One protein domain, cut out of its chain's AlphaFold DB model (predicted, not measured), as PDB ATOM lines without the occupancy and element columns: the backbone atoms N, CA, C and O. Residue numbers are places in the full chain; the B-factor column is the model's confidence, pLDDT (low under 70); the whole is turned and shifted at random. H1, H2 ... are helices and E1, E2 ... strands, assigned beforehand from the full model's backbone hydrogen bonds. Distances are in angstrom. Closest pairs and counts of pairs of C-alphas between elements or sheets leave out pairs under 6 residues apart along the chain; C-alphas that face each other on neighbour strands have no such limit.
ATOM      1  N   ILE A  18     188.694 213.513 126.155       88.50
ATOM      2  CA  ILE A  18     189.601 212.432 125.782       88.50
ATOM      3  C   ILE A  18     190.965 213.021 125.449       88.50
ATOM      4  O   ILE A  18     191.064 214.045 124.773       88.50
ATOM      5  N   ASN A  19     192.015 212.362 125.916       90.88
ATOM      6  CA  ASN A  19     193.388 212.707 125.595       90.88
ATOM      7  C   ASN A  19     193.820 211.936 124.346       90.88
ATOM      8  O   ASN A  19     193.392 210.802 124.113       90.88
ATOM      9  N   ILE A  20     194.688 212.542 123.542       91.44
ATOM     10  CA  ILE A  20     195.295 211.894 122.379       91.44
ATOM     11  C   ILE A  20     196.788 211.755 122.657       91.44
ATOM     12  O   ILE A  20     197.486 212.751 122.840       91.44
ATOM     13  N   ALA A  21     197.281 210.520 122.681       89.69
ATOM     14  CA  ALA A  21     198.697 210.215 122.799       89.69
ATOM     15  C   ALA A  21     199.256 209.782 121.438       89.69
ATOM     16  O   ALA A  21     198.728 208.874 120.795       89.69
ATOM     17  N   LEU A  22     200.348 210.426 121.027       89.56
ATOM     18  CA  LEU A  22     201.149 210.051 119.868       89.56
ATOM     19  C   LEU A  22     202.458 209.445 120.367       89.56
ATOM     20  O   LEU A  22     203.204 210.101 121.095       89.56
ATOM     21  N   CYS A  23     202.752 208.206 119.988       85.44
ATOM     22  CA  CYS A  23     204.000 207.565 120.387       85.44
ATOM     23  C   CYS A  23     204.529 206.623 119.311       85.44
ATOM     24  O   CYS A  23     203.778 205.951 118.608       85.44
ATOM     25  N   TRP A  24     205.850 206.538 119.210       82.44
ATOM     26  CA  TRP A  24     206.503 205.505 118.420       82.44
ATOM     27  C   TRP A  24     206.697 204.267 119.284       82.44
ATOM     28  O   TRP A  24     207.061 204.353 120.461       82.44
ATOM     29  N   LYS A  25     206.471 203.092 118.699       69.00
ATOM     30  CA  LYS A  25     206.760 201.829 119.371       69.00
ATOM     31  C   LYS A  25     208.276 201.702 119.537       69.00
ATOM     32  O   LYS A  25     208.961 201.297 118.604       69.00
ATOM     33  N   VAL A  26     208.802 201.981 120.728       58.66
ATOM     34  CA  VAL A  26     210.214 201.706 121.022       58.66
ATOM     35  C   VAL A  26     210.391 200.190 121.112       58.66
ATOM     36  O   VAL A  26     209.869 199.527 122.015       58.66
ATOM     37  N   ALA A  27     211.067 199.606 120.127       54.47
ATOM     38  CA  ALA A  27     211.302 198.174 120.087       54.47
ATOM     39  C   ALA A  27     212.275 197.764 121.212       54.47
ATOM     40  O   ALA A  27     213.389 198.268 121.302       54.47
ATOM     41  N   LYS A  28     211.874 196.820 122.083       51.62
ATOM     42  CA  LYS A  28     212.746 196.270 123.150       51.62
ATOM     43  C   LYS A  28     213.918 195.419 122.624       51.62
ATOM     44  O   LYS A  28     214.787 195.024 123.390       51.62
ATOM     45  N   SER A  29     213.936 195.105 121.337       49.88
ATOM     46  CA  SER A  29     215.058 194.495 120.619       49.88
ATOM     47  C   SER A  29     215.074 195.066 119.200       49.88
ATOM     48  O   SER A  29     214.127 195.761 118.850       49.88
ATOM     49  N   ARG A  30     216.105 194.780 118.387       44.81
ATOM     50  CA  ARG A  30     216.293 195.201 116.973       44.81
ATOM     51  C   ARG A  30     215.160 194.794 115.992       44.81
ATOM     52  O   ARG A  30     215.419 194.446 114.845       44.81
ATOM     53  N   ALA A  31     213.903 194.752 116.419       55.47
ATOM     54  CA  ALA A  31     212.760 194.687 115.533       55.47
ATOM     55  C   ALA A  31     212.614 196.042 114.833       55.47
ATOM     56  O   ALA A  31     212.690 197.080 115.488       55.47
ATOM     57  N   LYS A  32     212.419 195.988 113.511       56.09
ATOM     58  CA  LYS A  32     212.153 197.131 112.634       56.09
ATOM     59  C   LYS A  32     211.186 198.104 113.321       56.09
ATOM     60  O   LYS A  32     210.130 197.667 113.795       56.09
ATOM     61  N   GLU A  33     211.566 199.378 113.402       62.84
ATOM     62  CA  GLU A  33     210.647 200.428 113.846       62.84
ATOM     63  C   GLU A  33     209.392 200.364 112.968       62.84
ATOM     64  O   GLU A  33     209.510 200.135 111.759       62.84
ATOM     65  N   PRO A  34     208.185 200.434 113.554       68.12
ATOM     66  CA  PRO A  34     206.981 200.439 112.743       68.12
ATOM     67  C   PRO A  34     206.995 201.648 111.813       68.12
ATOM     68  O   PRO A  34     207.404 202.735 112.211       68.12
ATOM     69  N   ASP A  35     206.517 201.435 110.587       76.44
ATOM     70  CA  ASP A  35     206.519 202.463 109.544       76.44
ATOM     71  C   ASP A  35     205.572 203.644 109.895       76.44
ATOM     72  O   ASP A  35     205.700 204.725 109.328       76.44
ATOM     73  N   GLU A  36     204.673 203.471 110.878       82.19
ATOM     74  CA  GLU A  36     203.734 204.489 111.371       82.19
ATOM     75  C   GLU A  36     203.697 204.556 112.916       82.19
ATOM     76  O   GLU A  36     203.826 203.520 113.589       82.19
ATOM     77  N   PRO A  37     203.484 205.751 113.511       86.31
ATOM     78  CA  PRO A  37     203.336 205.905 114.955       86.31
ATOM     79  C   PRO A  37     201.972 205.399 115.446       86.31
ATOM     80  O   PRO A  37     200.996 205.291 114.706       86.31
ATOM     81  N   TRP A  38     201.878 205.118 116.744       87.88
ATOM     82  CA  TRP A  38     200.608 204.837 117.399       87.88
ATOM     83  C   TRP A  38     199.887 206.131 117.766       87.88
ATOM     84  O   TRP A  38     200.428 206.970 118.489       87.88
ATOM     85  N   TYR A  39     198.634 206.228 117.323       91.00
ATOM     86  CA  TYR A  39     197.672 207.249 117.728       91.00
ATOM     87  C   TYR A  39     196.677 206.620 118.703       91.00
ATOM     88  O   TYR A  39     195.880 205.761 118.321       91.00
ATOM     89  N   LEU A  40     196.740 207.013 119.973       90.88
ATOM     90  CA  LEU A  40     195.927 206.439 121.041       90.88
ATOM     91  C   LEU A  40     194.965 207.491 121.588       90.88
ATOM     92  O   LEU A  40     195.396 208.499 122.138       90.88
ATOM     93  N   ALA A  41     193.666 207.226 121.487       92.50
ATOM     94  CA  ALA A  41     192.649 207.973 122.216       92.50
ATOM     95  C   ALA A  41     192.489 207.349 123.611       92.50
ATOM     96  O   ALA A  41     192.275 206.140 123.733       92.50
ATOM     97  N   THR A  42     192.659 208.135 124.670       89.50
ATOM     98  CA  THR A  42     192.805 207.611 126.029       89.50
ATOM     99  C   THR A  42     192.285 208.566 127.097       89.50
ATOM    100  O   THR A  42     192.229 209.772 126.900       89.50
ATOM    101  N   THR A  43     191.918 208.024 128.256       91.44
ATOM    102  CA  THR A  43     191.619 208.804 129.463       91.44
ATOM    103  C   THR A  43     192.846 208.983 130.361       91.44
ATOM    104  O   THR A  43     192.740 209.631 131.394       91.44
ATOM    105  N   PHE A  44     193.996 208.389 130.014       89.88
ATOM    106  CA  PHE A  44     195.240 208.594 130.759       89.88
ATOM    107  C   PHE A  44     195.768 210.009 130.539       89.88
ATOM    108  O   PHE A  44     195.732 210.521 129.421       89.88
ATOM    109  N   GLU A  45     196.273 210.625 131.602       89.06
ATOM    110  CA  GLU A  45     196.845 211.973 131.553       89.06
ATOM    111  C   GLU A  45     198.236 211.990 130.908       89.06
ATOM    112  O   GLU A  45     198.631 212.992 130.315       89.06
ATOM    113  N   ASP A  46     198.968 210.872 130.964       87.06
ATOM    114  CA  ASP A  46     200.313 210.764 130.414       87.06
ATOM    115  C   ASP A  46     200.416 209.732 129.275       87.06
ATOM    116  O   ASP A  46     199.903 208.607 129.327       87.06
ATOM    117  N   ALA A  47     201.145 210.110 128.220       85.81
ATOM    118  CA  ALA A  47     201.327 209.277 127.033       85.81
ATOM    119  C   ALA A  47     202.081 207.969 127.332       85.81
ATOM    120  O   ALA A  47     201.874 206.961 126.649       85.81
ATOM    121  N   LYS A  48     202.944 207.949 128.357       86.00
ATOM    122  CA  LYS A  48     203.743 206.771 128.719       86.00
ATOM    123  C   LYS A  48     202.859 205.674 129.310       86.00
ATOM    124  O   LYS A  48     202.967 204.527 128.877       86.00
ATOM    125  N   SER A  49     201.957 206.005 130.229       88.56
ATOM    126  CA  SER A  49     200.966 205.078 130.778       88.56
ATOM    127  C   SER A  49     200.035 204.573 129.691       88.56
ATOM    128  O   SER A  49     199.853 203.361 129.581       88.56
ATOM    129  N   ALA A  50     199.527 205.460 128.828       90.25
ATOM    130  CA  ALA A  50     198.696 205.061 127.694       90.25
ATOM    131  C   ALA A  50     199.401 204.031 126.799       90.25
ATOM    132  O   ALA A  50     198.831 202.992 126.468       90.25
ATOM    133  N   THR A  51     200.672 204.278 126.479       87.31
ATOM    134  CA  THR A  51     201.496 203.376 125.665       87.31
ATOM    135  C   THR A  51     201.759 202.046 126.372       87.31
ATOM    136  O   THR A  51     201.619 200.988 125.762       87.31
ATOM    137  N   ASN A  52     202.110 202.076 127.661       86.06
ATOM    138  CA  ASN A  52     202.375 200.877 128.462       86.06
ATOM    139  C   ASN A  52     201.139 199.981 128.583       86.06
ATOM    140  O   ASN A  52     201.253 198.760 128.472       86.06
ATOM    141  N   TRP A  53     199.962 200.577 128.777       87.75
ATOM    142  CA  TRP A  53     198.693 199.856 128.802       87.75
ATOM    143  C   TRP A  53     198.327 199.310 127.428       87.75
ATOM    144  O   TRP A  53     197.998 198.130 127.308       87.75
ATOM    145  N   TYR A  54     198.453 200.121 126.376       88.69
ATOM    146  CA  TYR A  54     198.178 199.672 125.012       88.69
ATOM    147  C   TYR A  54     199.095 198.522 124.586       88.69
ATOM    148  O   TYR A  54     198.656 197.588 123.917       88.69
ATOM    149  N   TRP A  55     200.351 198.523 125.041       82.38
ATOM    150  CA  TRP A  55     201.298 197.444 124.775       82.38
ATOM    151  C   TRP A  55     200.790 196.072 125.238       82.38
ATOM    152  O   TRP A  55     201.045 195.060 124.577       82.38
ATOM    153  N   GLN A  56     200.028 196.021 126.335       81.44
ATOM    154  CA  GLN A  56     199.466 194.771 126.851       81.44
ATOM    155  C   GLN A  56     198.490 194.113 125.868       81.44
ATOM    156  O   GLN A  56     198.283 192.906 125.942       81.44
ATOM    157  N   ARG A  57     197.959 194.840 124.872       82.88
ATOM    158  CA  ARG A  57     197.109 194.270 123.812       82.88
ATOM    159  C   ARG A  57     197.764 193.086 123.096       82.88
ATOM    160  O   ARG A  57     197.064 192.147 122.724       82.88
ATOM    161  N   GLY A  58     199.090 193.096 122.933       81.38
ATOM    162  CA  GLY A  58     199.811 192.003 122.273       81.38
ATOM    163  C   GLY A  58     199.588 190.639 122.939       81.38
ATOM    164  O   GLY A  58     199.592 189.613 122.259       81.38
ATOM    165  N   TRP A  59     199.316 190.624 124.246       79.44
ATOM    166  CA  TRP A  59     198.981 189.403 124.973       79.44
ATOM    167  C   TRP A  59     197.662 188.786 124.528       79.44
ATOM    168  O   TRP A  59     197.584 187.570 124.394       79.44
ATOM    169  N   ILE A  60     196.640 189.599 124.251       82.69
ATOM    170  CA  ILE A  60     195.328 189.106 123.812       82.69
ATOM    171  C   ILE A  60     195.476 188.325 122.500       82.69
ATOM    172  O   ILE A  60     194.979 187.205 122.371       82.69
ATOM    173  N   GLU A  61     196.216 188.878 121.538       85.44
ATOM    174  CA  GLU A  61     196.478 188.221 120.253       85.44
ATOM    175  C   GLU A  61     197.271 186.920 120.420       85.44
ATOM    176  O   GLU A  61     196.999 185.923 119.746       85.44
ATOM    177  N   GLN A  62     198.236 186.911 121.340       84.75
ATOM    178  CA  GLN A  62     199.018 185.726 121.666       84.75
ATOM    179  C   GLN A  62     198.160 184.631 122.312       84.75
ATOM    180  O   GLN A  62     198.233 183.481 121.877       84.75
ATOM    181  N   SER A  63     197.289 184.980 123.260       84.69
ATOM    182  CA  SER A  63     196.347 184.050 123.895       84.69
ATOM    183  C   SER A  63     195.361 183.458 122.889       84.69
ATOM    184  O   SER A  63     195.139 182.248 122.891       84.69
ATOM    185  N   PHE A  64     194.824 184.259 121.960       86.94
ATOM    186  CA  PHE A  64     193.965 183.740 120.887       86.94
ATOM    187  C   PHE A  64     194.707 182.812 119.927       86.94
ATOM    188  O   PHE A  64     194.135 181.824 119.457       86.94
ATOM    189  N   ARG A  65     195.971 183.117 119.616       88.19
ATOM    190  CA  ARG A  65     196.808 182.239 118.795       88.19
ATOM    191  C   ARG A  65     197.034 180.908 119.497       88.19
ATOM    192  O   ARG A  65     196.793 179.876 118.879       88.19
ATOM    193  N   ASP A  66     197.429 180.934 120.766       88.50
ATOM    194  CA  ASP A  66     197.686 179.734 121.563       88.50
ATOM    195  C   ASP A  66     196.407 178.891 121.719       88.50
ATOM    196  O   ASP A  66     196.447 177.682 121.488       88.50
ATOM    197  N   ALA A  67     195.254 179.520 121.986       89.00
ATOM    198  CA  ALA A  67     193.943 178.865 122.014       89.00
ATOM    199  C   ALA A  67     193.647 178.105 120.711       89.00
ATOM    200  O   ALA A  67     193.280 176.930 120.731       89.00
ATOM    201  N   LYS A  68     193.824 178.770 119.562       88.75
ATOM    202  CA  LYS A  68     193.543 178.183 118.247       88.75
ATOM    203  C   LYS A  68     194.530 177.083 117.886       88.75
ATOM    204  O   LYS A  68     194.085 176.001 117.529       88.75
ATOM    205  N   SER A  69     195.836 177.348 117.934       88.31
ATOM    206  CA  SER A  69     196.844 176.434 117.388       88.31
ATOM    207  C   SER A  69     197.331 175.396 118.393       88.31
ATOM    208  O   SER A  69     197.331 174.213 118.066       88.31
ATOM    209  N   ARG A  70     197.732 175.806 119.603       87.69
ATOM    210  CA  ARG A  70     198.331 174.899 120.598       87.69
ATOM    211  C   ARG A  70     197.281 174.050 121.290       87.69
ATOM    212  O   ARG A  70     197.439 172.840 121.371       87.69
ATOM    213  N   PHE A  71     196.195 174.678 121.734       89.31
ATOM    214  CA  PHE A  71     195.080 173.980 122.379       89.31
ATOM    215  C   PHE A  71     194.054 173.440 121.377       89.31
ATOM    216  O   PHE A  71     193.051 172.850 121.767       89.31
ATOM    217  N   GLY A  72     194.307 173.619 120.076       91.12
ATOM    218  CA  GLY A  72     193.539 172.981 119.014       91.12
ATOM    219  C   GLY A  72     192.087 173.436 118.921       91.12
ATOM    220  O   GLY A  72     191.285 172.716 118.330       91.12
ATOM    221  N   LEU A  73     191.723 174.614 119.447       90.75
ATOM    222  CA  LEU A  73     190.346 175.118 119.378       90.75
ATOM    223  C   LEU A  73     189.831 175.187 117.929       90.75
ATOM    224  O   LEU A  73     188.648 174.983 117.690       90.75
ATOM    225  N   ASN A  74     190.714 175.411 116.949       90.75
ATOM    226  CA  ASN A  74     190.354 175.417 115.525       90.75
ATOM    227  C   ASN A  74     190.087 174.021 114.923       90.75
ATOM    228  O   ASN A  74     189.592 173.935 113.801       90.75
ATOM    229  N   ARG A  75     190.433 172.940 115.631       91.44
ATOM    230  CA  ARG A  75     190.218 171.543 115.216       91.44
ATOM    231  C   ARG A  75     188.993 170.920 115.881       91.44
ATOM    232  O   ARG A  75     188.487 169.913 115.391       91.44
TER     233      ARG A  75
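AT A GLANCE: This is residues 18 to 75 of the 151 residues of an uncharacterized protein of Rubrobacteraceae bacterium (UniProt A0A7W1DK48). A hairpin of two strands, E1 and E2, with H1 packed on it makes a small head at one end, and from there H1 and H2, end to end and nearly in line, make a long arm leading away. The long loop joining the two strands sticks out of the head at residues 27 to 32, and the arm sticks out at residues 56 to 63 and 66 to 72. The printed part has 58 residues, with two named strands and then two named helices in the order E1, E2, H1, H2; the sheet has the order E1 - E2 and is antiparallel, and the class is mixed, helices and strands. The whole is loose, with a radius of gyration of the C-alphas of 14.8 A, and spans 43 by 29 by 16 A.

IN THESE COORDINATES: E1 is residues 19 to 23, beginning at C-alpha 19 at (193.388, 212.707, 125.595). E2 is residues 38 to 42. H1 is residues 47 to 55, 12.0 A from first to last C-alpha, beginning at C-alpha 47 at (201.327, 209.277, 127.033). H2, the longest helix by residues, is residues 57 to 69, 19.0 A long, and ends at C-alpha 69 at (196.844, 176.434, 117.388).

HOW THE PARTS SIT: E1 and E2 are a hairpin of antiparallel neighbours, with 158 degrees between their N-to-C directions. C-alphas 20 and 41 face each other at 4.7 A. N 21 and O 40 are within hydrogen-bond range at 2.8 A, and so are N 38 and O 23 at 2.8 A. Between E1 and H1 the closest C-alphas are those of Ala 21 and Ala 47, 5.1 A apart. Between E2 and H1 they are those of Thr 42 and Ala 50, 6.6 A apart. H1 and H2 meet only through their link. H2 is apart from E1 and from E2. Every O i to N i+4 pair of H1 is within hydrogen-bond range; in H2, 8 of 9 are.

THE WHOLE: The two C-alphas farthest apart are those of Glu 45 and Arg 75, at 44.1 A. The printed part runs from 18 to 75 with no cut. The link E1 to E2, 14 residues, is long; the links E2 to H1 and H1 to H2 are tight. Residues 27 to 32, in the long link, stand free. The mean pLDDT of the printed part is 82.1, and residues 25 to 34 are under 70.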